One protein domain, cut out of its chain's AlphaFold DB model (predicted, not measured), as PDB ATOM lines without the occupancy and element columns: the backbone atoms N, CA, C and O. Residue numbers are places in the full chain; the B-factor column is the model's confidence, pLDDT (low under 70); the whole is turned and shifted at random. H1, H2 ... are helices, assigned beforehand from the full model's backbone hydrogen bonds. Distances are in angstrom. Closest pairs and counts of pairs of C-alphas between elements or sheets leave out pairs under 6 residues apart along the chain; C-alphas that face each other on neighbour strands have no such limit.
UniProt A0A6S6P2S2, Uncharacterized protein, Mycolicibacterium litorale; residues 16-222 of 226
ATOM      1  N   ASN A  16     -52.517 -10.706 -36.949       75.88
ATOM      2  CA  ASN A  16     -53.222  -9.471 -36.569       75.88
ATOM      3  C   ASN A  16     -53.880  -9.552 -35.187       75.88
ATOM      4  O   ASN A  16     -54.146  -8.510 -34.579       75.88
ATOM      5  N   GLN A  17     -54.111 -10.774 -34.699       82.62
ATOM      6  CA  GLN A  17     -54.692 -11.046 -33.385       82.62
ATOM      7  C   GLN A  17     -53.690 -10.877 -32.240       82.62
ATOM      8  O   GLN A  17     -54.106 -10.589 -31.120       82.62
ATOM      9  N   ALA A  18     -52.389 -11.042 -32.492       90.62
ATOM     10  CA  ALA A  18     -51.398 -10.876 -31.441       90.62
ATOM     11  C   ALA A  18     -51.383  -9.435 -30.904       90.62
ATOM     12  O   ALA A  18     -51.332  -8.462 -31.662       90.62
ATOM     13  N   LEU A  19     -51.370  -9.300 -29.580       93.44
ATOM     14  CA  LEU A  19     -51.374  -8.009 -28.893       93.44
ATOM     15  C   LEU A  19     -50.063  -7.250 -29.109       93.44
ATOM     16  O   LEU A  19     -50.068  -6.024 -29.145       93.44
ATOM     17  N   ILE A  20     -48.954  -7.972 -29.296       93.81
ATOM     18  CA  ILE A  20     -47.643  -7.377 -29.585       93.81
ATOM     19  C   ILE A  20     -47.382  -7.170 -31.084       93.81
ATOM     20  O   ILE A  20     -46.256  -6.863 -31.465       93.81
ATOM     21  N   THR A  21     -48.379  -7.341 -31.955       93.56
ATOM     22  CA  THR A  21     -48.195  -7.046 -33.381       93.56
ATOM     23  C   THR A  21     -48.078  -5.538 -33.604       93.56
ATOM     24  O   THR A  21     -48.965  -4.795 -33.159       93.56
ATOM     25  N   PRO A  22     -47.039  -5.071 -34.328       94.62
ATOM     26  CA  PRO A  22     -46.875  -3.665 -34.669       94.62
ATOM     27  C   PRO A  22     -48.120  -3.064 -35.334       94.62
ATOM     28  O   PRO A  22     -48.808  -3.729 -36.110       94.62
ATOM     29  N   ALA A  23     -48.395  -1.788 -35.071       93.12
ATOM     30  CA  ALA A  23     -49.423  -1.045 -35.793       93.12
ATOM     31  C   ALA A  23     -49.145  -1.028 -37.311       93.12
ATOM     32  O   ALA A  23     -47.993  -0.970 -37.743       93.12
ATOM     33  N   GLY A  24     -50.200  -1.028 -38.133       88.75
ATOM     34  CA  GLY A  24     -50.093  -1.245 -39.585       88.75
ATOM     35  C   GLY A  24     -49.170  -0.273 -40.334       88.75
ATOM     36  O   GLY A  24     -48.507  -0.674 -41.288       88.75
ATOM     37  N   TYR A  25     -49.046   0.980 -39.876       90.50
ATOM     38  CA  TYR A  25     -48.135   1.954 -40.491       90.50
ATOM     39  C   TYR A  25     -46.667   1.502 -40.436       90.50
ATOM     40  O   TYR A  25     -45.862   1.913 -41.271       90.50
ATOM     41  N   ALA A  26     -46.300   0.660 -39.466       91.75
ATOM     42  CA  ALA A  26     -44.919   0.287 -39.195       91.75
ATOM     43  C   ALA A  26     -44.272  -0.468 -40.355       91.75
ATOM     44  O   ALA A  26     -43.070  -0.338 -40.577       91.75
ATOM     45  N   PHE A  27     -45.080  -1.188 -41.135       90.94
ATOM     46  CA  PHE A  27     -44.629  -1.910 -42.320       90.94
ATOM     47  C   PHE A  27     -44.165  -0.981 -43.452       90.94
ATOM     48  O   PHE A  27     -43.445  -1.437 -44.337       90.94
ATOM     49  N   SER A  28     -44.472   0.322 -43.405       92.94
ATOM     50  CA  SER A  28     -43.891   1.310 -44.332       92.94
ATOM     51  C   SER A  28     -42.362   1.404 -44.225       92.94
ATOM     52  O   SER A  28     -41.707   1.771 -45.204       92.94
ATOM     53  N   LEU A  29     -41.769   0.988 -43.094       95.00
ATOM     54  CA  LEU A  29     -40.315   0.932 -42.923       95.00
ATOM     55  C   LEU A  29     -39.642  -0.008 -43.931       95.00
ATOM     56  O   LEU A  29     -38.501   0.242 -44.315       95.00
ATOM     57  N   TRP A  30     -40.343  -1.030 -44.433       96.50
ATOM     58  CA  TRP A  30     -39.818  -1.890 -45.496       96.50
ATOM     59  C   TRP A  30     -39.469  -1.117 -46.765       96.50
ATOM     60  O   TRP A  30     -38.463  -1.429 -47.398       96.50
ATOM     61  N   GLY A  31     -40.239  -0.081 -47.113       96.12
ATOM     62  CA  GLY A  31     -39.926   0.783 -48.250       96.12
ATOM     63  C   GLY A  31     -38.594   1.509 -48.056       96.12
ATOM     64  O   GLY A  31     -37.744   1.504 -48.946       96.12
ATOM     65  N   LEU A  32     -38.365   2.049 -46.854       97.38
ATOM     66  CA  LEU A  32     -37.105   2.704 -46.503       97.38
ATOM     67  C   LEU A  32     -35.930   1.714 -46.466       97.38
ATOM     68  O   LEU A  32     -34.879   2.007 -47.030       97.38
ATOM     69  N   ILE A  33     -36.105   0.541 -45.847       98.06
ATOM     70  CA  ILE A  33     -35.085  -0.522 -45.805       98.06
ATOM     71  C   ILE A  33     -34.714  -0.963 -47.222       98.06
ATOM     72  O   ILE A  33     -33.531  -1.097 -47.526       98.06
ATOM     73  N   THR A  34     -35.699  -1.146 -48.102       97.00
ATOM     74  CA  THR A  34     -35.472  -1.566 -49.493       97.00
ATOM     75  C   THR A  34     -34.706  -0.499 -50.272       97.00
ATOM     76  O   THR A  34     -33.724  -0.815 -50.946       97.00
ATOM     77  N   LEU A  35     -35.095   0.775 -50.138       98.06
ATOM     78  CA  LEU A  35     -34.395   1.891 -50.774       98.06
ATOM     79  C   LEU A  35     -32.944   1.987 -50.290       98.06
ATOM     80  O   LEU A  35     -32.022   2.007 -51.103       98.06
ATOM     81  N   LEU A  36     -32.729   1.990 -48.973       97.94
ATOM     82  CA  LEU A  36     -31.395   2.062 -48.377       97.94
ATOM     83  C   LEU A  36     -30.526   0.861 -48.753       97.94
ATOM     84  O   LEU A  36     -29.350   1.039 -49.066       97.94
ATOM     85  N   SER A  37     -31.096  -0.345 -48.786       97.88
ATOM     86  CA  SER A  37     -30.390  -1.558 -49.218       97.88
ATOM     87  C   SER A  37     -29.982  -1.471 -50.687       97.88
ATOM     88  O   SER A  37     -28.855  -1.813 -51.024       97.88
ATOM     89  N   THR A  38     -30.851  -0.934 -51.549       97.81
ATOM     90  CA  THR A  38     -30.554  -0.730 -52.976       97.81
ATOM     91  C   THR A  38     -29.425   0.280 -53.167       97.81
ATOM     92  O   THR A  38     -28.452   0.001 -53.866       97.81
ATOM     93  N   VAL A  39     -29.509   1.442 -52.509       98.31
ATOM     94  CA  VAL A  39     -28.463   2.475 -52.582       98.31
ATOM     95  C   VAL A  39     -27.142   1.951 -52.008       98.31
ATOM     96  O   VAL A  39     -26.087   2.188 -52.591       98.31
ATOM     97  N   THR A  40     -27.194   1.185 -50.914       98.19
ATOM     98  CA  THR A  40     -26.020   0.526 -50.323       98.19
ATOM     99  C   THR A  40     -25.402  -0.474 -51.290       98.19
ATOM    100  O   THR A  40     -24.199  -0.416 -51.515       98.19
ATOM    101  N   ALA A  41     -26.200  -1.346 -51.911       97.19
ATOM    102  CA  ALA A  41     -25.713  -2.327 -52.873       97.19
ATOM    103  C   ALA A  41     -25.014  -1.648 -54.061       97.19
ATOM    104  O   ALA A  41     -23.892  -2.013 -54.400       97.19
ATOM    105  N   VAL A  42     -25.617  -0.603 -54.639       98.06
ATOM    106  CA  VAL A  42     -25.004   0.165 -55.736       98.06
ATOM    107  C   VAL A  42     -23.696   0.830 -55.296       98.06
ATOM    108  O   VAL A  42     -22.707   0.791 -56.029       98.06
ATOM    109  N   ALA A  43     -23.666   1.427 -54.103       97.88
ATOM    110  CA  ALA A  43     -22.464   2.062 -53.572       97.88
ATOM    111  C   ALA A  43     -21.331   1.050 -53.342       97.88
ATOM    112  O   ALA A  43     -20.193   1.327 -53.718       97.88
ATOM    113  N   VAL A  44     -21.643  -0.123 -52.780       96.75
ATOM    114  CA  VAL A  44     -20.668  -1.194 -52.533       96.75
ATOM    115  C   VAL A  44     -20.181  -1.808 -53.844       96.75
ATOM    116  O   VAL A  44     -18.983  -1.965 -54.007       96.75
ATOM    117  N   VAL A  45     -21.044  -2.044 -54.836       96.44
ATOM    118  CA  VAL A  45     -20.593  -2.510 -56.165       96.44
ATOM    119  C   VAL A  45     -19.639  -1.507 -56.821       96.44
ATOM    120  O   VAL A  45     -18.681  -1.900 -57.480       96.44
ATOM    121  N   ARG A  46     -19.882  -0.202 -56.649       97.06
ATOM    122  CA  ARG A  46     -19.052   0.845 -57.260       97.06
ATOM    123  C   ARG A  46     -17.718   1.064 -56.546       97.06
ATOM    124  O   ARG A  46     -16.735   1.394 -57.204       97.06
ATOM    125  N   HIS A  47     -17.706   0.993 -55.220       96.81
ATOM    126  CA  HIS A  47     -16.571   1.440 -54.405       96.81
ATOM    127  C   HIS A  47     -15.904   0.329 -53.592       96.81
ATOM    128  O   HIS A  47     -14.820   0.560 -53.058       96.81
ATOM    129  N   GLY A  48     -16.542  -0.834 -53.481       96.56
ATOM    130  CA  GLY A  48     -16.220  -1.860 -52.499       96.56
ATOM    131  C   GLY A  48     -16.457  -1.394 -51.060       96.56
ATOM    132  O   GLY A  48     -16.715  -0.218 -50.780       96.56
ATOM    133  N   LEU A  49     -16.331  -2.328 -50.125       96.12
ATOM    134  CA  LEU A  49     -16.033  -2.031 -48.719       96.12
ATOM    135  C   LEU A  49     -14.515  -1.934 -48.501       96.12
ATOM    136  O   LEU A  49     -14.058  -1.255 -47.576       96.12
ATOM    137  N   GLY A  50     -13.736  -2.540 -49.402       95.19
ATOM    138  CA  GLY A  50     -12.288  -2.437 -49.440       95.19
ATOM    139  C   GLY A  50     -11.634  -3.161 -48.268       95.19
ATOM    140  O   GLY A  50     -10.662  -2.645 -47.716       95.19
ATOM    141  N   SER A  51     -12.204  -4.297 -47.860       95.81
ATOM    142  CA  SER A  51     -11.755  -5.141 -46.748       95.81
ATOM    143  C   SER A  51     -11.651  -6.611 -47.174       95.81
ATOM    144  O   SER A  51     -12.311  -7.050 -48.113       95.81
ATOM    145  N   SER A  52     -10.836  -7.405 -46.472       96.06
ATOM    146  CA  SER A  52     -10.670  -8.842 -46.758       96.06
ATOM    147  C   SER A  52     -11.940  -9.664 -46.509       96.06
ATOM    148  O   SER A  52     -12.158 -10.666 -47.180       96.06
ATOM    149  N   TRP A  53     -12.784  -9.221 -45.575       97.12
ATOM    150  CA  TRP A  53     -14.060  -9.847 -45.214       97.12
ATOM    151  C   TRP A  53     -15.245  -9.369 -46.068       97.12
ATOM    152  O   TRP A  53     -16.379  -9.779 -45.829       97.12
ATOM    153  N   GLU A  54     -15.023  -8.493 -47.057       96.75
ATOM    154  CA  GLU A  54     -16.093  -7.952 -47.907       96.75
ATOM    155  C   GLU A  54     -16.927  -9.061 -48.559       96.75
ATOM    156  O   GLU A  54     -18.155  -8.996 -48.547       96.75
ATOM    157  N   THR A  55     -16.269 -10.105 -49.067       97.44
ATOM    158  CA  THR A  55     -16.939 -11.253 -49.692       97.44
ATOM    159  C   THR A  55     -17.909 -11.939 -48.733       97.44
ATOM    160  O   THR A  55     -19.031 -12.241 -49.129       97.44
ATOM    161  N   ASP A  56     -17.524 -12.123 -47.469       97.69
ATOM    162  CA  ASP A  56     -18.382 -12.753 -46.461       97.69
ATOM    163  C   ASP A  56     -19.630 -11.897 -46.203       97.69
ATOM    164  O   ASP A  56     -20.755 -12.396 -46.232       97.69
ATOM    165  N   ALA A  57     -19.451 -10.578 -46.066       97.62
ATOM    166  CA  ALA A  57     -20.563  -9.646 -45.897       97.62
ATOM    167  C   ALA A  57     -21.506  -9.619 -47.117       97.62
ATOM    168  O   ALA A  57     -22.718  -9.459 -46.957       97.62
ATOM    169  N   LEU A  58     -20.978  -9.781 -48.334       97.50
ATOM    170  CA  LEU A  58     -21.775  -9.844 -49.564       97.50
ATOM    171  C   LEU A  58     -22.535 -11.170 -49.710       97.50
ATOM    172  O   LEU A  58     -23.671 -11.170 -50.197       97.50
ATOM    173  N   ILE A  59     -21.949 -12.288 -49.268       98.31
ATOM    174  CA  ILE A  59     -22.637 -13.584 -49.194       98.31
ATOM    175  C   ILE A  59     -23.814 -13.475 -48.225       98.31
ATOM    176  O   ILE A  59     -24.946 -13.791 -48.594       98.31
ATOM    177  N   ASP A  60     -23.581 -12.943 -47.027       98.44
ATOM    178  CA  ASP A  60     -24.641 -12.738 -46.044       98.44
ATOM    179  C   ASP A  60     -25.717 -11.776 -46.554       98.44
ATOM    180  O   ASP A  60     -26.908 -12.040 -46.400       98.44
ATOM    181  N   ALA A  61     -25.334 -10.682 -47.221       98.12
ATOM    182  CA  ALA A  61     -26.296  -9.754 -47.812       98.12
ATOM    183  C   ALA A  61     -27.167 -10.454 -48.868       98.12
ATOM    184  O   ALA A  61     -28.378 -10.237 -48.916       98.12
ATOM    185  N   SER A  62     -26.578 -11.353 -49.661       98.06
ATOM    186  CA  SER A  62     -27.311 -12.170 -50.632       98.06
ATOM    187  C   SER A  62     -28.313 -13.101 -49.942       98.06
ATOM    188  O   SER A  62     -29.469 -13.166 -50.362       98.06
ATOM    189  N   VAL A  63     -27.917 -13.758 -48.843       98.44
ATOM    190  CA  VAL A  63     -28.820 -14.573 -48.008       98.44
ATOM    191  C   VAL A  63     -29.982 -13.732 -47.481       98.44
ATOM    192  O   VAL A  63     -31.130 -14.168 -47.532       98.44
ATOM    193  N   VAL A  64     -29.715 -12.509 -47.022       98.50
ATOM    194  CA  VAL A  64     -30.742 -11.595 -46.507       98.50
ATOM    195  C   VAL A  64     -31.721 -11.170 -47.601       98.50
ATOM    196  O   VAL A  64     -32.928 -11.154 -47.366       98.50
ATOM    197  N   PHE A  65     -31.237 -10.837 -48.798       97.50
ATOM    198  CA  PHE A  65     -32.095 -10.397 -49.901       97.50
ATOM    199  C   PHE A  65     -32.936 -11.538 -50.475       97.50
ATOM    200  O   PHE A  65     -34.136 -11.360 -50.684       97.50
ATOM    201  N   VAL A  66     -32.351 -12.727 -50.646       98.12
ATOM    202  CA  VAL A  66     -33.110 -13.932 -51.009       98.12
ATOM    203  C   VAL A  66     -34.118 -14.267 -49.913       98.12
ATOM    204  O   VAL A  66     -35.283 -14.518 -50.214       98.12
ATOM    205  N   GLY A  67     -33.706 -14.205 -48.645       97.81
ATOM    206  CA  GLY A  67     -34.577 -14.403 -47.490       97.81
ATOM    207  C   GLY A  67     -35.778 -13.459 -47.501       97.81
ATOM    208  O   GLY A  67     -36.903 -13.908 -47.315       97.81
ATOM    209  N   PHE A  68     -35.576 -12.181 -47.824       96.94
ATOM    210  CA  PHE A  68     -36.667 -11.217 -47.973       96.94
ATOM    211  C   PHE A  68     -37.653 -11.614 -49.078       96.94
ATOM    212  O   PHE A  68     -38.862 -11.619 -48.849       96.94
ATOM    213  N   SER A  69     -37.160 -12.001 -50.259       96.19
ATOM    214  CA  SER A  69     -38.015 -12.476 -51.355       96.19
ATOM    215  C   SER A  69     -38.784 -13.745 -50.984       96.19
ATOM    216  O   SER A  69     -39.979 -13.843 -51.262       96.19
ATOM    217  N   VAL A  70     -38.127 -14.698 -50.317       97.19
ATOM    218  CA  VAL A  70     -38.758 -15.926 -49.812       97.19
ATOM    219  C   VAL A  70     -39.828 -15.587 -48.779       97.19
ATOM    220  O   VAL A  70     -40.937 -16.113 -48.857       97.19
ATOM    221  N   TRP A  71     -39.541 -14.674 -47.850       96.50
ATOM    222  CA  TRP A  71     -40.498 -14.246 -46.837       96.50
ATOM    223  C   TRP A  71     -41.778 -13.678 -47.454       96.50
ATOM    224  O   TRP A  71     -42.855 -14.023 -46.984       96.50
ATOM    225  N   LEU A  72     -41.699 -12.879 -48.524       92.75
ATOM    226  CA  LEU A  72     -42.901 -12.360 -49.195       92.75
ATOM    227  C   LEU A  72     -43.824 -13.486 -49.684       92.75
ATOM    228  O   LEU A  72     -45.042 -13.396 -49.531       92.75
ATOM    229  N   VAL A  73     -43.253 -14.564 -50.231       95.06
ATOM    230  CA  VAL A  73     -44.017 -15.740 -50.674       95.06
ATOM    231  C   VAL A  73     -44.593 -16.491 -49.475       95.06
ATOM    232  O   VAL A  73     -45.783 -16.791 -49.452       95.06
ATOM    233  N   VAL A  74     -43.767 -16.756 -48.462       93.44
ATOM    234  CA  VAL A  74     -44.148 -17.480 -47.238       93.44
ATOM    235  C   VAL A  74     -45.264 -16.752 -46.480       93.44
ATOM    236  O   VAL A  74     -46.242 -17.376 -46.068       93.44
ATOM    237  N   ALA A  75     -45.157 -15.430 -46.345       89.75
ATOM    238  CA  ALA A  75     -46.162 -14.584 -45.713       89.75
ATOM    239  C   ALA A  75     -47.475 -14.576 -46.503       89.75
ATOM    240  O   ALA A  75     -48.541 -14.635 -45.902       89.75
ATOM    241  N   ALA A  76     -47.417 -14.572 -47.839       89.31
ATOM    242  CA  ALA A  76     -48.613 -14.648 -48.678       89.31
ATOM    243  C   ALA A  76     -49.365 -15.989 -48.565       89.31
ATOM    244  O   ALA A  76     -50.532 -16.054 -48.948       89.31
ATOM    245  N   GLN A  77     -48.708 -17.049 -48.077       91.31
ATOM    246  CA  GLN A  77     -49.318 -18.360 -47.815       91.31
ATOM    247  C   GLN A  77     -49.692 -18.577 -46.338       91.31
ATOM    248  O   GLN A  77     -50.095 -19.682 -45.980       91.31
ATOM    249  N   ASP A  78     -49.528 -17.570 -45.469       88.25
ATOM    250  CA  ASP A  78     -49.731 -17.681 -44.016       88.25
ATOM    251  C   ASP A  78     -48.906 -18.812 -43.352       88.25
ATOM    252  O   ASP A  78     -49.295 -19.392 -42.337       88.25
ATOM    253  N   TRP A  79     -47.729 -19.142 -43.895       92.12
ATOM    254  CA  TRP A  79     -46.851 -20.183 -43.343       92.12
ATOM    255  C   TRP A  79     -46.024 -19.653 -42.161       92.12
ATOM    256  O   TRP A  79     -44.838 -19.343 -42.276       92.12
ATOM    257  N   LEU A  80     -46.661 -19.557 -40.994       93.69
ATOM    258  CA  LEU A  80     -46.138 -18.823 -39.832       93.69
ATOM    259  C   LEU A  80     -44.776 -19.328 -39.325       93.69
ATOM    260  O   LEU A  80     -43.858 -18.532 -39.137       93.69
ATOM    261  N   TRP A  81     -44.601 -20.642 -39.146       96.94
ATOM    262  CA  TRP A  81     -43.317 -21.204 -38.696       96.94
ATOM    263  C   TRP A  81     -42.208 -21.063 -39.741       96.94
ATOM    264  O   TRP A  81     -41.053 -20.844 -39.380       96.94
ATOM    265  N   ALA A  82     -42.545 -21.117 -41.030       96.75
ATOM    266  CA  ALA A  82     -41.576 -20.839 -42.082       96.75
ATOM    267  C   ALA A  82     -41.149 -19.360 -42.056       96.75
ATOM    268  O   ALA A  82     -39.960 -19.080 -42.189       96.75
ATOM    269  N   SER A  83     -42.065 -18.421 -41.779       95.69
ATOM    270  CA  SER A  83     -41.706 -17.006 -41.583       95.69
ATOM    271  C   SER A  83     -40.729 -16.825 -40.421       95.69
ATOM    272  O   SER A  83     -39.758 -16.086 -40.560       95.69
ATOM    273  N   VAL A  84     -40.930 -17.535 -39.302       97.75
ATOM    274  CA  VAL A  84     -39.983 -17.528 -38.170       97.75
ATOM    275  C   VAL A  84     -38.590 -17.958 -38.628       97.75
ATOM    276  O   VAL A  84     -37.622 -17.243 -38.374       97.75
ATOM    277  N   VAL A  85     -38.482 -19.090 -39.331       98.44
ATOM    278  CA  VAL A  85     -37.193 -19.609 -39.817       98.44
ATOM    279  C   VAL A  85     -36.506 -18.604 -40.741       98.44
ATOM    280  O   VAL A  85     -35.323 -18.322 -40.557       98.44
ATOM    281  N   VAL A  86     -37.241 -18.016 -41.689       98.19
ATOM    282  CA  VAL A  86     -36.684 -17.028 -42.624       98.19
ATOM    283  C   VAL A  86     -36.145 -15.804 -41.881       98.19
ATOM    284  O   VAL A  86     -35.003 -15.409 -42.109       98.19
ATOM    285  N   PHE A  87     -36.908 -15.242 -40.936       98.12
ATOM    286  CA  PHE A  87     -36.442 -14.100 -40.144       98.12
ATOM    287  C   PHE A  87     -35.244 -14.435 -39.255       98.12
ATOM    288  O   PHE A  87     -34.375 -13.584 -39.090       98.12
ATOM    289  N   VAL A  88     -35.164 -15.647 -38.698       98.56
ATOM    290  CA  VAL A  88     -33.998 -16.081 -37.914       98.56
ATOM    291  C   VAL A  88     -32.753 -16.148 -38.798       98.56
ATOM    292  O   VAL A  88     -31.727 -15.581 -38.430       98.56
ATOM    293  N   VAL A  89     -32.845 -16.766 -39.981       98.69
ATOM    294  CA  VAL A  89     -31.729 -16.835 -40.940       98.69
ATOM    295  C   VAL A  89     -31.276 -15.432 -41.348       98.69
ATOM    296  O   VAL A  89     -30.088 -15.120 -41.273       98.69
ATOM    297  N   MET A  90     -32.219 -14.554 -41.701       98.62
ATOM    298  CA  MET A  90     -31.915 -13.164 -42.045       98.62
ATOM    299  C   MET A  90     -31.283 -12.405 -40.876       98.62
ATOM    300  O   MET A  90     -30.313 -11.681 -41.075       98.62
ATOM    301  N   ALA A  91     -31.804 -12.558 -39.655       98.44
ATOM    302  CA  ALA A  91     -31.284 -11.875 -38.475       98.44
ATOM    303  C   ALA A  91     -29.858 -12.324 -38.130       98.44
ATOM    304  O   ALA A  91     -29.048 -11.483 -37.746       98.44
ATOM    305  N   VAL A  92     -29.530 -13.609 -38.300       98.62
ATOM    306  CA  VAL A  92     -28.168 -14.132 -38.100       98.62
ATOM    307  C   VAL A  92     -27.203 -13.553 -39.137       98.62
ATOM    308  O   VAL A  92     -26.168 -13.012 -38.750       98.62
ATOM    309  N   ALA A  93     -27.562 -13.582 -40.423       98.75
ATOM    310  CA  ALA A  93     -26.743 -13.004 -41.491       98.75
ATOM    311  C   ALA A  93     -26.542 -11.487 -41.295       98.75
ATOM    312  O   ALA A  93     -25.420 -10.986 -41.307       98.75
ATOM    313  N   LEU A  94     -27.614 -10.748 -40.988       98.75
ATOM    314  CA  LEU A  94     -27.546  -9.321 -40.661       98.75
ATOM    315  C   LEU A  94     -26.679  -9.041 -39.423       98.75
ATOM    316  O   LEU A  94     -25.940  -8.057 -39.399       98.75
ATOM    317  N   ALA A  95     -26.752  -9.884 -38.390       98.62
ATOM    318  CA  ALA A  95     -25.922  -9.748 -37.198       98.62
ATOM    319  C   ALA A  95     -24.438  -9.969 -37.516       98.62
ATOM    320  O   ALA A  95     -23.601  -9.236 -36.983       98.62
ATOM    321  N   HIS A  96     -24.113 -10.913 -38.402       98.69
ATOM    322  CA  HIS A  96     -22.742 -11.145 -38.848       98.69
ATOM    323  C   HIS A  96     -22.206  -9.966 -39.677       98.69
ATOM    324  O   HIS A  96     -21.158  -9.419 -39.329       98.69
ATOM    325  N   ILE A  97     -22.979  -9.460 -40.649       98.56
ATOM    326  CA  ILE A  97     -22.647  -8.229 -41.396       98.56
ATOM    327  C   ILE A  97     -22.372  -7.068 -40.433       98.56
ATOM    328  O   ILE A  97     -21.357  -6.377 -40.535       98.56
ATOM    329  N   MET A  98     -23.259  -6.848 -39.459       98.50
ATOM    330  CA  MET A  98     -23.107  -5.757 -38.497       98.50
ATOM    331  C   MET A  98     -21.916  -5.953 -37.559       98.50
ATOM    332  O   MET A  98     -21.269  -4.976 -37.178       98.50
ATOM    333  N   TRP A  99     -21.596  -7.193 -37.196       98.31
ATOM    334  CA  TRP A  99     -20.391  -7.500 -36.436       98.31
ATOM    335  C   TRP A  99     -19.132  -7.126 -37.226       98.31
ATOM    336  O   TRP A  99     -18.279  -6.426 -36.675       98.31
ATOM    337  N   LEU A 100     -19.056  -7.485 -38.514       98.06
ATOM    338  CA  LEU A 100     -17.961  -7.100 -39.411       98.06
ATOM    339  C   LEU A 100     -17.835  -5.572 -39.512       98.06
ATOM    340  O   LEU A 100     -16.793  -5.016 -39.159       98.06
ATOM    341  N   LEU A 101     -18.929  -4.883 -39.856       97.38
ATOM    342  CA  LEU A 101     -18.963  -3.425 -40.033       97.38
ATOM    343  C   LEU A 101     -18.590  -2.645 -38.762       97.38
ATOM    344  O   LEU A 101     -17.958  -1.593 -38.837       97.38
ATOM    345  N   VAL A 102     -18.962  -3.135 -37.574       96.12
ATOM    346  CA  VAL A 102     -18.706  -2.430 -36.304       96.12
ATOM    347  C   VAL A 102     -17.335  -2.766 -35.715       96.12
ATOM    348  O   VAL A 102     -16.684  -1.887 -35.131       96.12
ATOM    349  N   ARG A 103     -16.894  -4.027 -35.802       95.00
ATOM    350  CA  ARG A 103     -15.661  -4.505 -35.151       95.00
ATOM    351  C   ARG A 103     -14.428  -4.327 -36.028       95.00
ATOM    352  O   ARG A 103     -13.402  -3.920 -35.492       95.00
ATOM    353  N   HIS A 104     -14.566  -4.509 -37.337       94.88
ATOM    354  CA  HIS A 104     -13.473  -4.435 -38.312       94.88
ATOM    355  C   HIS A 104     -13.533  -3.147 -39.144       94.88
ATOM    356  O   HIS A 104     -12.946  -3.041 -40.215       94.88
ATOM    357  N   ARG A 105     -14.206  -2.110 -38.623       91.88
ATOM    358  CA  ARG A 105     -14.363  -0.804 -39.287       91.88
ATOM    359  C   ARG A 105     -13.044  -0.164 -39.740       91.88
ATOM    360  O   ARG A 105     -13.048   0.652 -40.650       91.88
ATOM    361  N   ALA A 106     -11.942  -0.452 -39.039       93.19
ATOM    362  CA  ALA A 106     -10.628   0.132 -39.308       93.19
ATOM    363  C   ALA A 106      -9.938  -0.502 -40.526       93.19
ATOM    364  O   ALA A 106      -9.001   0.080 -41.057       93.19
ATOM    365  N   GLU A 107     -10.408  -1.671 -40.959       94.88
ATOM    366  CA  GLU A 107      -9.887  -2.401 -42.117       94.88
ATOM    367  C   GLU A 107     -10.554  -1.961 -43.425       94.88
ATOM    368  O   GLU A 107     -10.090  -2.318 -44.501       94.88
ATOM    369  N   MET A 108     -11.644  -1.191 -43.348       95.75
ATOM    370  CA  MET A 108     -12.356  -0.692 -44.521       95.75
ATOM    371  C   MET A 108     -11.570   0.442 -45.176       95.75
ATOM    372  O   MET A 108     -11.318   1.474 -44.550       95.75
ATOM    373  N   THR A 109     -11.250   0.281 -46.457       97.06
ATOM    374  CA  THR A 109     -10.555   1.308 -47.252       97.06
ATOM    375  C   THR A 109     -11.490   2.112 -48.163       97.06
ATOM    376  O   THR A 109     -11.059   3.071 -48.804       97.06
ATOM    377  N   CYS A 110     -12.785   1.776 -48.197       96.75
ATOM    378  CA  CYS A 110     -13.789   2.506 -48.973       96.75
ATOM    379  C   CYS A 110     -14.005   3.952 -48.469       96.75
ATOM    380  O   CYS A 110     -13.686   4.277 -47.318       96.75
ATOM    381  N   PRO A 111     -14.629   4.833 -49.276       97.62
ATOM    382  CA  PRO A 111     -15.002   6.168 -48.826       97.62
ATOM    383  C   PRO A 111     -15.857   6.131 -47.552       97.62
ATOM    384  O   PRO A 111     -16.809   5.360 -47.444       97.62
ATOM    385  N   ARG A 112     -15.584   7.038 -46.603       96.50
ATOM    386  CA  ARG A 112     -16.274   7.087 -45.298       96.50
ATOM    387  C   ARG A 112     -17.802   7.092 -45.409       96.50
ATOM    388  O   ARG A 112     -18.477   6.512 -44.563       96.50
ATOM    389  N   TRP A 113     -18.352   7.751 -46.426       97.44
ATOM    390  CA  TRP A 113     -19.799   7.805 -46.630       97.44
ATOM    391  C   TRP A 113     -20.392   6.438 -47.011       97.44
ATOM    392  O   TRP A 113     -21.503   6.149 -46.578       97.44
ATOM    393  N   VAL A 114     -19.654   5.579 -47.728       97.88
ATOM    394  CA  VAL A 114     -20.067   4.201 -48.064       97.88
ATOM    395  C   VAL A 114     -20.100   3.352 -46.799       97.88
ATOM    396  O   VAL A 114     -21.106   2.703 -46.525       97.88
ATOM    397  N   ALA A 115     -19.051   3.428 -45.973       97.25
ATOM    398  CA  ALA A 115     -18.993   2.715 -44.698       97.25
ATOM    399  C   ALA A 115     -20.152   3.103 -43.763       97.25
ATOM    400  O   ALA A 115     -20.796   2.241 -43.159       97.25
ATOM    401  N   VAL A 116     -20.450   4.405 -43.664       97.56
ATOM    402  CA  VAL A 116     -21.578   4.915 -42.869       97.56
ATOM    403  C   VAL A 116     -22.911   4.454 -43.453       97.56
ATOM    404  O   VAL A 116     -23.749   3.963 -42.701       97.56
ATOM    405  N   LEU A 117     -23.099   4.573 -44.770       98.31
ATOM    406  CA  LEU A 117     -24.314   4.137 -45.454       98.31
ATOM    407  C   LEU A 117     -24.578   2.645 -45.220       98.31
ATOM    408  O   LEU A 117     -25.682   2.295 -44.812       98.31
ATOM    409  N   ALA A 118     -23.573   1.785 -45.404       98.12
ATOM    410  CA  ALA A 118     -23.695   0.349 -45.169       98.12
ATOM    411  C   ALA A 118     -24.051   0.045 -43.706       98.12
ATOM    412  O   ALA A 118     -25.025  -0.653 -43.433       98.12
ATOM    413  N   THR A 119     -23.325   0.645 -42.758       98.06
ATOM    414  CA  THR A 119     -23.550   0.438 -41.317       98.06
ATOM    415  C   THR A 119     -24.940   0.899 -40.873       98.06
ATOM    416  O   THR A 119     -25.592   0.236 -40.066       98.06
ATOM    417  N   VAL A 120     -25.421   2.034 -41.386       98.06
ATOM    418  CA  VAL A 120     -26.761   2.541 -41.067       98.06
ATOM    419  C   VAL A 120     -27.838   1.672 -41.709       98.06
ATOM    420  O   VAL A 120     -28.798   1.320 -41.027       98.06
ATOM    421  N   SER A 121     -27.672   1.292 -42.976       98.38
ATOM    422  CA  SER A 121     -28.674   0.532 -43.735       98.38
ATOM    423  C   SER A 121     -28.843  -0.888 -43.203       98.38
ATOM    424  O   SER A 121     -29.956  -1.276 -42.846       98.38
ATOM    425  N   PHE A 122     -27.748  -1.643 -43.059       98.62
ATOM    426  CA  PHE A 122     -27.794  -2.984 -42.468       98.62
ATOM    427  C   PHE A 122     -28.162  -2.938 -40.984       98.62
ATOM    428  O   PHE A 122     -28.870  -3.819 -40.503       98.62
ATOM    429  N   GLY A 123     -27.767  -1.879 -40.271       98.62
ATOM    430  CA  GLY A 123     -28.187  -1.653 -38.894       98.62
ATOM    431  C   GLY A 123     -29.702  -1.512 -38.792       98.62
ATOM    432  O   GLY A 123     -30.325  -2.240 -38.024       98.62
ATOM    433  N   LEU A 124     -30.304  -0.623 -39.590       98.75
ATOM    434  CA  LEU A 124     -31.754  -0.408 -39.624       98.75
ATOM    435  C   LEU A 124     -32.499  -1.706 -39.934       98.75
ATOM    436  O   LEU A 124     -33.471  -2.045 -39.254       98.75
ATOM    437  N   TYR A 125     -31.998  -2.451 -40.918       98.69
ATOM    438  CA  TYR A 125     -32.567  -3.725 -41.321       98.69
ATOM    439  C   TYR A 125     -32.490  -4.763 -40.186       98.69
ATOM    440  O   TYR A 125     -33.501  -5.383 -39.841       98.69
ATOM    441  N   LEU A 126     -31.334  -4.906 -39.534       98.81
ATOM    442  CA  LEU A 126     -31.171  -5.797 -38.385       98.81
ATOM    443  C   LEU A 126     -32.085  -5.397 -37.225       98.81
ATOM    444  O   LEU A 126     -32.725  -6.258 -36.630       98.81
ATOM    445  N   GLY A 127     -32.165  -4.104 -36.911       98.62
ATOM    446  CA  GLY A 127     -32.985  -3.592 -35.816       98.62
ATOM    447  C   GLY A 127     -34.447  -3.989 -35.975       98.62
ATOM    448  O   GLY A 127     -35.010  -4.637 -35.095       98.62
ATOM    449  N   TRP A 128     -35.021  -3.692 -37.141       98.44
ATOM    450  CA  TRP A 128     -36.390  -4.078 -37.479       98.44
ATOM    451  C   TRP A 128     -36.587  -5.602 -37.481       98.44
ATOM    452  O   TRP A 128     -37.482  -6.116 -36.807       98.44
ATOM    453  N   SER A 129     -35.717  -6.338 -38.180       98.25
ATOM    454  CA  SER A 129     -35.850  -7.795 -38.342       98.25
ATOM    455  C   SER A 129     -35.687  -8.549 -37.025       98.25
ATOM    456  O   SER A 129     -36.380  -9.536 -36.797       98.25
ATOM    457  N   SER A 130     -34.822  -8.068 -36.128       98.38
ATOM    458  CA  SER A 130     -34.588  -8.698 -34.825       98.38
ATOM    459  C   SER A 130     -35.840  -8.702 -33.947       98.38
ATOM    460  O   SER A 130     -36.113  -9.702 -33.293       98.38
ATOM    461  N   ILE A 131     -36.646  -7.636 -33.985       98.44
ATOM    462  CA  ILE A 131     -37.931  -7.578 -33.275       98.44
ATOM    463  C   ILE A 131     -39.002  -8.375 -34.030       98.44
ATOM    464  O   ILE A 131     -39.816  -9.063 -33.411       98.44
ATOM    465  N   ALA A 132     -38.967  -8.350 -35.366       96.69
ATOM    466  CA  ALA A 132     -39.887  -9.115 -36.197       96.69
ATOM    467  C   ALA A 132     -39.785 -10.635 -35.970       96.69
ATOM    468  O   ALA A 132     -40.810 -11.308 -36.064       96.69
ATOM    469  N   VAL A 133     -38.615 -11.185 -35.609       98.25
ATOM    470  CA  VAL A 133     -38.479 -12.600 -35.193       98.25
ATOM    471  C   VAL A 133     -39.481 -12.933 -34.084       98.25
ATOM    472  O   VAL A 133     -40.256 -13.878 -34.212       98.25
ATOM    473  N   PHE A 134     -39.521 -12.126 -33.022       98.31
ATOM    474  CA  PHE A 134     -40.400 -12.361 -31.875       98.31
ATOM    475  C   PHE A 134     -41.876 -12.191 -32.243       98.31
ATOM    476  O   PHE A 134     -42.695 -13.017 -31.849       98.31
ATOM    477  N   ALA A 135     -42.211 -11.192 -33.063       95.75
ATOM    478  CA  ALA A 135     -43.575 -11.018 -33.565       95.75
ATOM    479  C   ALA A 135     -44.042 -12.219 -34.412       95.75
ATOM    480  O   ALA A 135     -45.173 -12.681 -34.259       95.75
ATOM    481  N   ASN A 136     -43.169 -12.774 -35.262       96.19
ATOM    482  CA  ASN A 136     -43.473 -13.977 -36.043       96.19
ATOM    483  C   ASN A 136     -43.634 -15.213 -35.149       96.19
ATOM    484  O   ASN A 136     -44.541 -16.008 -35.384       96.19
ATOM    485  N   VAL A 137     -42.810 -15.365 -34.104       97.81
ATOM    486  CA  VAL A 137     -42.967 -16.450 -33.117       97.81
ATOM    487  C   VAL A 137     -44.323 -16.345 -32.424       97.81
ATOM    488  O   VAL A 137     -45.036 -17.338 -32.319       97.81
ATOM    489  N   THR A 138     -44.725 -15.146 -32.003       96.88
ATOM    490  CA  THR A 138     -46.043 -14.917 -31.400       96.88
ATOM    491  C   THR A 138     -47.178 -15.284 -32.347       96.88
ATOM    492  O   THR A 138     -48.100 -15.988 -31.938       96.88
ATOM    493  N   ALA A 139     -47.103 -14.859 -33.611       94.81
ATOM    494  CA  ALA A 139     -48.091 -15.229 -34.618       94.81
ATOM    495  C   ALA A 139     -48.156 -16.755 -34.798       94.81
ATOM    496  O   ALA A 139     -49.242 -17.329 -34.763       94.81
ATOM    497  N   ALA A 140     -47.007 -17.424 -34.920       96.06
ATOM    498  CA  ALA A 140     -46.921 -18.874 -35.078       96.06
ATOM    499  C   ALA A 140     -47.485 -19.646 -33.873       96.06
ATOM    500  O   ALA A 140     -48.195 -20.631 -34.068       96.06
ATOM    501  N   LEU A 141     -47.239 -19.184 -32.642       97.00
ATOM    502  CA  LEU A 141     -47.813 -19.779 -31.432       97.00
ATOM    503  C   LEU A 141     -49.339 -19.638 -31.395       97.00
ATOM    504  O   LEU A 141     -50.031 -20.606 -31.084       97.00
ATOM    505  N   ILE A 142     -49.877 -18.472 -31.768       95.69
ATOM    506  CA  ILE A 142     -51.331 -18.278 -31.890       95.69
ATOM    507  C   ILE A 142     -51.904 -19.205 -32.965       95.69
ATOM    508  O   ILE A 142     -52.906 -19.874 -32.728       95.69
ATOM    509  N   GLY A 143     -51.235 -19.320 -34.115       93.56
ATOM    510  CA  GLY A 143     -51.611 -20.270 -35.166       93.56
ATOM    511  C   GLY A 143     -51.555 -21.738 -34.722       93.56
ATOM    512  O   GLY A 143     -52.308 -22.556 -35.236       93.56
ATOM    513  N   ALA A 144     -50.721 -22.062 -33.731       94.56
ATOM    514  CA  ALA A 144     -50.648 -23.376 -33.091       94.56
ATOM    515  C   ALA A 144     -51.673 -23.572 -31.950       94.56
ATOM    516  O   ALA A 144     -51.629 -24.587 -31.258       94.56
ATOM    517  N   GLY A 145     -52.589 -22.618 -31.738       94.56
ATOM    518  CA  GLY A 145     -53.692 -22.720 -30.777       94.56
ATOM    519  C   GLY A 145     -53.488 -21.968 -29.459       94.56
ATOM    520  O   GLY A 145     -54.329 -22.080 -28.565       94.56
ATOM    521  N   TRP A 146     -52.411 -21.192 -29.302       95.88
ATOM    522  CA  TRP A 146     -52.240 -20.352 -28.113       95.88
ATOM    523  C   TRP A 146     -53.233 -19.186 -28.121       95.88
ATOM    524  O   TRP A 146     -53.489 -18.566 -29.152       95.88
ATOM    525  N   SER A 147     -53.778 -18.845 -26.950       94.38
ATOM    526  CA  SER A 147     -54.747 -17.750 -26.842       94.38
ATOM    527  C   SER A 147     -54.105 -16.392 -27.137       94.38
ATOM    528  O   SER A 147     -53.204 -15.948 -26.416       94.38
ATOM    529  N   ALA A 148     -54.637 -15.693 -28.142       92.62
ATOM    530  CA  ALA A 148     -54.247 -14.331 -28.501       92.62
ATOM    531  C   ALA A 148     -54.609 -13.285 -27.428       92.62
ATOM    532  O   ALA A 148     -54.019 -12.211 -27.397       92.62
ATOM    533  N   PHE A 149     -55.534 -13.603 -26.518       91.31
ATOM    534  CA  PHE A 149     -55.964 -12.706 -25.438       91.31
ATOM    535  C   PHE A 149     -55.144 -12.879 -24.153       91.31
ATOM    536  O   PHE A 149     -55.233 -12.066 -23.235       91.31
ATOM    537  N   ALA A 150     -54.337 -13.938 -24.063       93.94
ATOM    538  CA  ALA A 150     -53.526 -14.199 -22.884       93.94
ATOM    539  C   ALA A 150     -52.277 -13.298 -22.874       93.94
ATOM    540  O   ALA A 150     -51.259 -13.592 -23.499       93.94
ATOM    541  N   VAL A 151     -52.359 -12.201 -22.118       95.50
ATOM    542  CA  VAL A 151     -51.294 -11.191 -21.988       95.50
ATOM    543  C   VAL A 151     -49.990 -11.780 -21.439       95.50
ATOM    544  O   VAL A 151     -48.911 -11.404 -21.889       95.50
ATOM    545  N   GLY A 152     -50.069 -12.718 -20.488       96.44
ATOM    546  CA  GLY A 152     -48.907 -13.193 -19.726       96.44
ATOM    547  C   GLY A 152     -47.781 -13.781 -20.583       96.44
ATOM    548  O   GLY A 152     -46.620 -13.426 -20.399       96.44
ATOM    549  N   TRP A 153     -48.096 -14.636 -21.558       97.25
ATOM    550  CA  TRP A 153     -47.057 -15.246 -22.395       97.25
ATOM    551  C   TRP A 153     -46.528 -14.275 -23.460       97.25
ATOM    552  O   TRP A 153     -45.335 -14.277 -23.755       97.25
ATOM    553  N   GLN A 154     -47.376 -13.388 -23.992       97.69
ATOM    554  CA  GLN A 154     -46.942 -12.346 -24.928       97.69
ATOM    555  C   GLN A 154     -46.035 -11.318 -24.245       97.69
ATOM    556  O   GLN A 154     -45.089 -10.831 -24.860       97.69
ATOM    557  N   PHE A 155     -46.267 -11.045 -22.958       98.06
ATOM    558  CA  PHE A 155     -45.369 -10.247 -22.127       98.06
ATOM    559  C   PHE A 155     -43.984 -10.892 -22.032       98.06
ATOM    560  O   PHE A 155     -42.987 -10.210 -22.252       98.06
ATOM    561  N   VAL A 156     -43.904 -12.207 -21.796       98.25
ATOM    562  CA  VAL A 156     -42.622 -12.937 -21.777       98.25
ATOM    563  C   VAL A 156     -41.896 -12.820 -23.120       98.25
ATOM    564  O   VAL A 156     -40.698 -12.541 -23.140       98.25
ATOM    565  N   VAL A 157     -42.612 -12.960 -24.241       98.31
ATOM    566  CA  VAL A 157     -42.023 -12.793 -25.580       98.31
ATOM    567  C   VAL A 157     -41.499 -11.368 -25.789       98.31
ATOM    568  O   VAL A 157     -40.384 -11.191 -26.278       98.31
ATOM    569  N   LEU A 158     -42.254 -10.348 -25.375       98.38
ATOM    570  CA  LEU A 158     -41.837  -8.950 -25.488       98.38
ATOM    571  C   LEU A 158     -40.631  -8.628 -24.593       98.38
ATOM    572  O   LEU A 158     -39.727  -7.908 -25.016       98.38
ATOM    573  N   VAL A 159     -40.571  -9.189 -23.383       98.44
ATOM    574  CA  VAL A 159     -39.398  -9.075 -22.503       98.44
ATOM    575  C   VAL A 159     -38.183  -9.741 -23.144       98.44
ATOM    576  O   VAL A 159     -37.113  -9.136 -23.175       98.44
ATOM    577  N   ALA A 160     -38.335 -10.933 -23.727       98.62
ATOM    578  CA  ALA A 160     -37.251 -11.605 -24.442       98.62
ATOM    579  C   ALA A 160     -36.748 -10.773 -25.636       98.62
ATOM    580  O   ALA A 160     -35.537 -10.592 -25.787       98.62
ATOM    581  N   ALA A 161     -37.660 -10.187 -26.422       98.50
ATOM    582  CA  ALA A 161     -37.321  -9.271 -27.513       98.50
ATOM    583  C   ALA A 161     -36.550  -8.040 -27.014       98.50
ATOM    584  O   ALA A 161     -35.543  -7.641 -27.597       98.50
ATOM    585  N   SER A 162     -36.994  -7.469 -25.892       98.12
ATOM    586  CA  SER A 162     -36.380  -6.294 -25.269       98.12
ATOM    587  C   SER A 162     -34.965  -6.588 -24.767       98.12
ATOM    588  O   SER A 162     -34.046  -5.807 -25.008       98.12
ATOM    589  N   LEU A 163     -34.765  -7.735 -24.112       98.56
ATOM    590  CA  LEU A 163     -33.451  -8.178 -23.647       98.56
ATOM    591  C   LEU A 163     -32.500  -8.418 -24.821       98.56
ATOM    592  O   LEU A 163     -31.375  -7.916 -24.804       98.56
ATOM    593  N   ALA A 164     -32.959  -9.120 -25.861       98.56
ATOM    594  CA  ALA A 164     -32.177  -9.336 -27.075       98.56
ATOM    595  C   ALA A 164     -31.765  -8.003 -27.720       98.56
ATOM    596  O   ALA A 164     -30.600  -7.827 -28.080       98.56
ATOM    597  N   ALA A 165     -32.684  -7.036 -27.786       98.50
ATOM    598  CA  ALA A 165     -32.418  -5.719 -28.346       98.50
ATOM    599  C   ALA A 165     -31.387  -4.913 -27.541       98.50
ATOM    600  O   ALA A 165     -30.482  -4.296 -28.112       98.50
ATOM    601  N   VAL A 166     -31.477  -4.933 -26.208       98.56
ATOM    602  CA  VAL A 166     -30.498  -4.277 -25.328       98.56
ATOM    603  C   VAL A 166     -29.118  -4.919 -25.477       98.56
ATOM    604  O   VAL A 166     -28.130  -4.206 -25.670       98.56
ATOM    605  N   VAL A 167     -29.038  -6.252 -25.452       98.50
ATOM    606  CA  VAL A 167     -27.776  -6.988 -25.629       98.50
ATOM    607  C   VAL A 167     -27.149  -6.663 -26.984       98.50
ATOM    608  O   VAL A 167     -25.982  -6.271 -27.040       98.50
ATOM    609  N   ALA A 168     -27.918  -6.737 -28.070       98.12
ATOM    610  CA  ALA A 168     -27.439  -6.401 -29.406       98.12
ATOM    611  C   ALA A 168     -26.983  -4.934 -29.504       98.12
ATOM    612  O   ALA A 168     -25.924  -4.663 -30.068       98.12
ATOM    613  N   THR A 169     -27.692  -3.990 -28.874       98.19
ATOM    614  CA  THR A 169     -27.281  -2.574 -28.812       98.19
ATOM    615  C   THR A 169     -25.908  -2.418 -28.155       98.19
ATOM    616  O   THR A 169     -25.055  -1.673 -28.649       98.19
ATOM    617  N   VAL A 170     -25.651  -3.142 -27.062       97.75
ATOM    618  CA  VAL A 170     -24.343  -3.144 -26.390       97.75
ATOM    619  C   VAL A 170     -23.269  -3.754 -27.294       97.75
ATOM    620  O   VAL A 170     -22.220  -3.132 -27.492       97.75
ATOM    621  N   LEU A 171     -23.532  -4.929 -27.877       97.00
ATOM    622  CA  LEU A 171     -22.592  -5.651 -28.745       97.00
ATOM    623  C   LEU A 171     -22.208  -4.849 -29.995       97.00
ATOM    624  O   LEU A 171     -21.031  -4.848 -30.379       97.00
ATOM    625  N   LEU A 172     -23.175  -4.120 -30.555       96.94
ATOM    626  CA  LEU A 172     -23.050  -3.228 -31.709       96.94
ATOM    627  C   LEU A 172     -22.680  -1.789 -31.320       96.94
ATOM    628  O   LEU A 172     -22.808  -0.878 -32.136       96.94
ATOM    629  N   ARG A 173     -22.210  -1.560 -30.087       95.81
ATOM    630  CA  ARG A 173     -21.649  -0.277 -29.619       95.81
ATOM    631  C   ARG A 173     -22.587   0.931 -29.806       95.81
ATOM    632  O   ARG A 173     -22.117   2.037 -30.053       95.81
ATOM    633  N   GLY A 174     -23.901   0.736 -29.680       94.69
ATOM    634  CA  GLY A 174     -24.891   1.812 -29.828       94.69
ATOM    635  C   GLY A 174     -25.014   2.346 -31.256       94.69
ATOM    636  O   GLY A 174     -25.237   3.545 -31.446       94.69
ATOM    637  N   THR A 175     -24.829   1.480 -32.260       96.19
ATOM    638  CA  THR A 175     -24.924   1.857 -33.677       96.19
ATOM    639  C   THR A 175     -26.294   2.481 -33.994       96.19
ATOM    640  O   THR A 175     -27.314   1.811 -33.806       96.19
ATOM    641  N   PRO A 176     -26.348   3.729 -34.512       96.31
ATOM    642  CA  PRO A 176     -27.604   4.453 -34.721       96.31
ATOM    643  C   PRO A 176     -28.616   3.737 -35.619       96.31
ATOM    644  O   PRO A 176     -29.801   3.744 -35.305       96.31
ATOM    645  N   GLY A 177     -28.162   3.096 -36.704       97.62
ATOM    646  CA  GLY A 177     -29.048   2.362 -37.616       97.62
ATOM    647  C   GLY A 177     -29.815   1.252 -36.896       97.62
ATOM    648  O   GLY A 177     -31.038   1.201 -36.967       97.62
ATOM    649  N   TYR A 178     -29.104   0.423 -36.123       98.62
ATOM    650  CA  TYR A 178     -29.712  -0.644 -35.323       98.62
ATOM    651  C   TYR A 178     -30.732  -0.107 -34.320       98.62
ATOM    652  O   TYR A 178     -31.877  -0.560 -34.299       98.62
ATOM    653  N   ALA A 179     -30.339   0.908 -33.545       98.31
ATOM    654  CA  ALA A 179     -31.226   1.530 -32.571       98.31
ATOM    655  C   ALA A 179     -32.493   2.094 -33.234       98.31
ATOM    656  O   ALA A 179     -33.588   1.862 -32.737       98.31
ATOM    657  N   ALA A 180     -32.374   2.767 -34.384       98.56
ATOM    658  CA  ALA A 180     -33.522   3.308 -35.107       98.56
ATOM    659  C   ALA A 180     -34.525   2.218 -35.520       98.56
ATOM    660  O   ALA A 180     -35.729   2.394 -35.330       98.56
ATOM    661  N   GLY A 181     -34.043   1.076 -36.025       98.62
ATOM    662  CA  GLY A 181     -34.904  -0.038 -36.436       98.62
ATOM    663  C   GLY A 181     -35.641  -0.677 -35.258       98.62
ATOM    664  O   GLY A 181     -36.844  -0.920 -35.335       98.62
ATOM    665  N   VAL A 182     -34.936  -0.885 -34.141       98.75
ATOM    666  CA  VAL A 182     -35.534  -1.405 -32.902       98.75
ATOM    667  C   VAL A 182     -36.567  -0.436 -32.336       98.75
ATOM    668  O   VAL A 182     -37.673  -0.849 -31.998       98.75
ATOM    669  N   LEU A 183     -36.227   0.852 -32.227       98.69
ATOM    670  CA  LEU A 183     -37.123   1.865 -31.671       98.69
ATOM    671  C   LEU A 183     -38.393   1.998 -32.508       98.69
ATOM    672  O   LEU A 183     -39.483   2.037 -31.946       98.69
ATOM    673  N   TRP A 184     -38.269   1.995 -33.837       98.62
ATOM    674  CA  TRP A 184     -39.426   1.989 -34.729       98.62
ATOM    675  C   TRP A 184     -40.348   0.795 -34.458       98.62
ATOM    676  O   TRP A 184     -41.559   0.969 -34.318       98.62
ATOM    677  N   ALA A 185     -39.776  -0.406 -34.331       98.38
ATOM    678  CA  ALA A 185     -40.536  -1.615 -34.041       98.38
ATOM    679  C   ALA A 185     -41.225  -1.546 -32.671       98.38
ATOM    680  O   ALA A 185     -42.428  -1.761 -32.589       98.38
ATOM    681  N   LEU A 186     -40.503  -1.197 -31.603       98.62
ATOM    682  CA  LEU A 186     -41.061  -1.139 -30.247       98.62
ATOM    683  C   LEU A 186     -42.139  -0.057 -30.102       98.62
ATOM    684  O   LEU A 186     -43.167  -0.310 -29.480       98.62
ATOM    685  N   VAL A 187     -41.962   1.115 -30.720       98.62
ATOM    686  CA  VAL A 187     -42.997   2.164 -30.753       98.62
ATOM    687  C   VAL A 187     -44.240   1.666 -31.486       98.62
ATOM    688  O   VAL A 187     -45.358   1.837 -31.002       98.62
ATOM    689  N   ALA A 188     -44.064   0.993 -32.622       97.94
ATOM    690  CA  ALA A 188     -45.184   0.426 -33.351       97.94
ATOM    691  C   ALA A 188     -45.906  -0.682 -32.571       97.94
ATOM    692  O   ALA A 188     -47.133  -0.767 -32.645       97.94
ATOM    693  N   ILE A 189     -45.174  -1.509 -31.817       98.31
ATOM    694  CA  ILE A 189     -45.748  -2.503 -30.901       98.31
ATOM    695  C   ILE A 189     -46.529  -1.807 -29.787       98.31
ATOM    696  O   ILE A 189     -47.646  -2.220 -29.498       98.31
ATOM    697  N   ALA A 190     -46.000  -0.731 -29.198       98.56
ATOM    698  CA  ALA A 190     -46.700   0.019 -28.159       98.56
ATOM    699  C   ALA A 190     -48.046   0.569 -28.660       98.56
ATOM    700  O   ALA A 190     -49.086   0.369 -28.031       98.56
ATOM    701  N   ILE A 191     -48.042   1.197 -29.839       98.00
ATOM    702  CA  ILE A 191     -49.261   1.712 -30.477       98.00
ATOM    703  C   ILE A 191     -50.222   0.562 -30.800       98.00
ATOM    704  O   ILE A 191     -51.407   0.654 -30.485       98.00
ATOM    705  N   GLY A 192     -49.721  -0.533 -31.375       95.94
ATOM    706  CA  GLY A 192     -50.530  -1.702 -31.716       95.94
ATOM    707  C   GLY A 192     -51.154  -2.383 -30.494       95.94
ATOM    708  O   GLY A 192     -52.308  -2.801 -30.552       95.94
ATOM    709  N   ALA A 193     -50.432  -2.471 -29.378       97.06
ATOM    710  CA  ALA A 193     -50.944  -3.014 -28.124       97.06
ATOM    711  C   ALA A 193     -52.002  -2.094 -27.499       97.06
ATOM    712  O   ALA A 193     -53.013  -2.577 -26.994       97.06
ATOM    713  N   SER A 194     -51.798  -0.775 -27.581       97.12
ATOM    714  CA  SER A 194     -52.771   0.228 -27.134       97.12
ATOM    715  C   SER A 194     -54.083   0.144 -27.923       97.12
ATOM    716  O   SER A 194     -55.157   0.136 -27.338       97.12
ATOM    717  N   GLN A 195     -54.001  -0.003 -29.251       94.75
ATOM    718  CA  GLN A 195     -55.165  -0.180 -30.134       94.75
ATOM    719  C   GLN A 195     -55.942  -1.481 -29.883       94.75
ATOM    720  O   GLN A 195     -57.074  -1.608 -30.340       94.75
ATOM    721  N   ARG A 196     -55.329  -2.450 -29.197       94.44
ATOM    722  CA  ARG A 196     -55.932  -3.732 -28.807       94.44
ATOM    723  C   ARG A 196     -56.220  -3.791 -27.300       94.44
ATOM    724  O   ARG A 196     -56.199  -4.872 -26.717       94.44
ATOM    725  N   ASP A 197     -56.402  -2.627 -26.673       95.19
ATOM    726  CA  ASP A 197     -56.767  -2.441 -25.261       95.19
ATOM    727  C   ASP A 197     -55.822  -3.109 -24.241       95.19
ATOM    728  O   ASP A 197     -56.177  -3.361 -23.090       95.19
ATOM    729  N   SER A 198     -54.568  -3.362 -24.628       96.69
ATOM    730  CA  SER A 198     -53.562  -3.974 -23.762       96.69
ATOM    731  C   SER A 198     -52.571  -2.933 -23.232       96.69
ATOM    732  O   SER A 198     -51.420  -2.843 -23.680       96.69
ATOM    733  N   ALA A 199     -52.990  -2.194 -22.201       96.69
ATOM    734  CA  ALA A 199     -52.154  -1.201 -21.519       96.69
ATOM    735  C   ALA A 199     -50.827  -1.792 -21.003       96.69
ATOM    736  O   ALA A 199     -49.774  -1.179 -21.168       96.69
ATOM    737  N   ALA A 200     -50.853  -3.009 -20.448       97.19
ATOM    738  CA  ALA A 200     -49.662  -3.667 -19.907       97.19
ATOM    739  C   ALA A 200     -48.563  -3.864 -20.969       97.19
ATOM    740  O   ALA A 200     -47.414  -3.476 -20.756       97.19
ATOM    741  N   LEU A 201     -48.911  -4.416 -22.138       97.88
ATOM    742  CA  LEU A 201     -47.949  -4.628 -23.231       97.88
ATOM    743  C   LEU A 201     -47.524  -3.315 -23.891       97.88
ATOM    744  O   LEU A 201     -46.357  -3.174 -24.247       97.88
ATOM    745  N   SER A 202     -48.433  -2.339 -23.987       98.38
ATOM    746  CA  SER A 202     -48.108  -1.004 -24.495       98.38
ATOM    747  C   SER A 202     -47.036  -0.323 -23.635       98.38
ATOM    748  O   SER A 202     -45.975   0.047 -24.140       98.38
ATOM    749  N   VAL A 203     -47.247  -0.264 -22.315       98.38
ATOM    750  CA  VAL A 203     -46.273   0.297 -21.362       98.38
ATOM    751  C   VAL A 203     -44.959  -0.483 -21.398       98.38
ATOM    752  O   VAL A 203     -43.891   0.125 -21.414       98.38
ATOM    753  N   THR A 204     -45.017  -1.814 -21.479       98.06
ATOM    754  CA  THR A 204     -43.815  -2.659 -21.574       98.06
ATOM    755  C   THR A 204     -42.977  -2.313 -22.807       98.06
ATOM    756  O   THR A 204     -41.763  -2.145 -22.697       98.06
ATOM    757  N   ALA A 205     -43.609  -2.139 -23.971       98.44
ATOM    758  CA  ALA A 205     -42.920  -1.772 -25.205       98.44
ATOM    759  C   ALA A 205     -42.322  -0.354 -25.147       98.44
ATOM    760  O   ALA A 205     -41.207  -0.140 -25.625       98.44
ATOM    761  N   VAL A 206     -43.006   0.602 -24.503       98.69
ATOM    762  CA  VAL A 206     -42.462   1.950 -24.254       98.69
ATOM    763  C   VAL A 206     -41.234   1.890 -23.345       98.69
ATOM    764  O   VAL A 206     -40.206   2.481 -23.669       98.69
ATOM    765  N   VAL A 207     -41.303   1.148 -22.234       98.62
ATOM    766  CA  VAL A 207     -40.166   0.967 -21.316       98.62
ATOM    767  C   VAL A 207     -38.981   0.333 -22.043       98.62
ATOM    768  O   VAL A 207     -37.851   0.800 -21.899       98.62
ATOM    769  N   ALA A 208     -39.230  -0.676 -22.881       98.50
ATOM    770  CA  ALA A 208     -38.202  -1.293 -23.710       98.50
ATOM    771  C   ALA A 208     -37.560  -0.295 -24.687       98.50
ATOM    772  O   ALA A 208     -36.334  -0.244 -24.799       98.50
ATOM    773  N   ALA A 209     -38.364   0.542 -25.353       98.62
ATOM    774  CA  ALA A 209     -37.862   1.569 -26.262       98.62
ATOM    775  C   ALA A 209     -36.984   2.594 -25.524       98.62
ATOM    776  O   ALA A 209     -35.879   2.904 -25.969       98.62
ATOM    777  N   VAL A 210     -37.425   3.067 -24.353       98.69
ATOM    778  CA  VAL A 210     -36.643   3.986 -23.508       98.69
ATOM    779  C   VAL A 210     -35.331   3.340 -23.058       98.69
ATOM    780  O   VAL A 210     -34.283   3.984 -23.130       98.69
ATOM    781  N   ALA A 211     -35.349   2.067 -22.655       98.44
ATOM    782  CA  ALA A 211     -34.144   1.343 -22.255       98.44
ATOM    783  C   ALA A 211     -33.131   1.233 -23.408       98.44
ATOM    784  O   ALA A 211     -31.955   1.550 -23.228       98.44
ATOM    785  N   VAL A 212     -33.579   0.859 -24.611       98.50
ATOM    786  CA  VAL A 212     -32.722   0.791 -25.809       98.50
ATOM    787  C   VAL A 212     -32.154   2.169 -26.159       98.50
ATOM    788  O   VAL A 212     -30.958   2.283 -26.443       98.50
ATOM    789  N   ALA A 213     -32.966   3.227 -26.096       98.50
ATOM    790  CA  ALA A 213     -32.510   4.593 -26.344       98.50
ATOM    791  C   ALA A 213     -31.443   5.033 -25.325       98.50
ATOM    792  O   ALA A 213     -30.379   5.516 -25.716       98.50
ATOM    793  N   ALA A 214     -31.677   4.799 -24.031       98.38
ATOM    794  CA  ALA A 214     -30.733   5.135 -22.969       98.38
ATOM    795  C   ALA A 214     -29.399   4.389 -23.134       98.38
ATOM    796  O   ALA A 214     -28.333   5.006 -23.103       98.38
ATOM    797  N   VAL A 215     -29.443   3.076 -23.384       98.12
ATOM    798  CA  VAL A 215     -28.240   2.263 -23.629       98.12
ATOM    799  C   VAL A 215     -27.497   2.751 -24.873       98.12
ATOM    800  O   VAL A 215     -26.272   2.862 -24.848       98.12
ATOM    801  N   THR A 216     -28.217   3.105 -25.939       97.88
ATOM    802  CA  THR A 216     -27.621   3.671 -27.158       97.88
ATOM    803  C   THR A 216     -26.851   4.956 -26.851       97.88
ATOM    804  O   THR A 216     -25.682   5.069 -27.224       97.88
ATOM    805  N   VAL A 217     -27.461   5.895 -26.118       97.69
ATOM    806  CA  VAL A 217     -26.814   7.154 -25.712       97.69
ATOM    807  C   VAL A 217     -25.571   6.882 -24.866       97.69
ATOM    808  O   VAL A 217     -24.500   7.404 -25.170       97.69
ATOM    809  N   VAL A 218     -25.667   6.013 -23.853       97.81
ATOM    810  CA  VAL A 218     -24.528   5.650 -22.992       97.81
ATOM    811  C   VAL A 218     -23.365   5.081 -23.810       97.81
ATOM    812  O   VAL A 218     -22.216   5.481 -23.611       97.81
ATOM    813  N   GLN A 219     -23.639   4.179 -24.755       96.31
ATOM    814  CA  GLN A 219     -22.603   3.578 -25.598       96.31
ATOM    815  C   GLN A 219     -21.941   4.614 -26.521       96.31
ATOM    816  O   GLN A 219     -20.719   4.596 -26.680       96.31
ATOM    817  N   GLN A 220     -22.711   5.558 -27.070       93.12
ATOM    818  CA  GLN A 220     -22.165   6.638 -27.897       93.12
ATOM    819  C   GLN A 220     -21.318   7.628 -27.091       93.12
ATOM    820  O   GLN A 220     -20.253   8.031 -27.557       93.12
ATOM    821  N   LEU A 221     -21.737   7.986 -25.874       94.94
ATOM    822  CA  LEU A 221     -20.952   8.847 -24.986       94.94
ATOM    823  C   LEU A 221     -19.619   8.189 -24.606       94.94
ATOM    824  O   LEU A 221     -18.570   8.823 -24.696       94.94
ATOM    825  N   ARG A 222     -19.634   6.890 -24.281       93.38
ATOM    826  CA  ARG A 222     -18.414   6.110 -24.005       93.38
ATOM    827  C   ARG A 222     -17.462   6.048 -25.196       93.38
ATOM    828  O   ARG A 222     -16.255   6.019 -24.994       93.38
TER     829      ARG A 222
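Overview. This is residues 16 to 222 of the 226 residues of an uncharacterized protein of Mycolicibacterium litorale (UniProt A0A6S6P2S2). Seven long helices, mostly aligned, make a compact block in which H4 runs through the middle, with H3 and then H2 on one side and H6, H5 and H7 on the other. H1 packs across H4 and reaches H6 near one end. The 207 printed residues hold seven named helices, H1 to H7, and no named strand, the class all helix; H1, H4, H5, H6 and H7 form an up and down bundle, each running against the bundle helix before it. The radius of gyration of the C-alphas is 17.1 A, and the spans are 52 by 41 by 23 A, only just flat.

Arrangement. H1, residues 24 to 47, touches residues 114 to 125 alone of H4, residues 112 to 143, opposite ways at a steep tilt of 37 degrees, only just past shallow; the closest C-alphas are Leu 36 and Ser 121, 5.6 A. H2, residues 54 to 76, forms a hairpin with H3, residues 80 to 103, with C-alphas 64 and 90 closest at 4.9 A. H3 and H4 form another, C-alphas 80 and 140 closest at 4.8 A. H4 and H6, residues 176 to 194, are the hubs, touching four helices each; their closest C-alphas, 123 and 178, are 4.0 A apart. H5, residues 151 to 171, touches H7, residues 199 to 222, the same way at a shallow tilt of 7 degrees, C-alphas 162 and 208 closest at 5.5 A. Every O i to N i+4 pair is within hydrogen-bond range in H3, H5, H6 and H7; H1 has 15 of 20, H2 18 of 19, H4 26 of 28.

Along the chain. H1 begins at C-alpha 24 (-50.093, -1.245, -39.585) and is 36.8 A long. H2 to H7 measure 33.2, 34.0, 45.8, 30.0, 26.6 and 34.6 A; H7 ends at C-alpha 222 (-18.414, 6.110, -24.005).

Size, cuts and confidence. The C-alphas farthest apart, Thr 109 and Phe 149, are 52.3 A apart. The printed part has no cut and no long link, and no printed residue is under 70 in pLDDT.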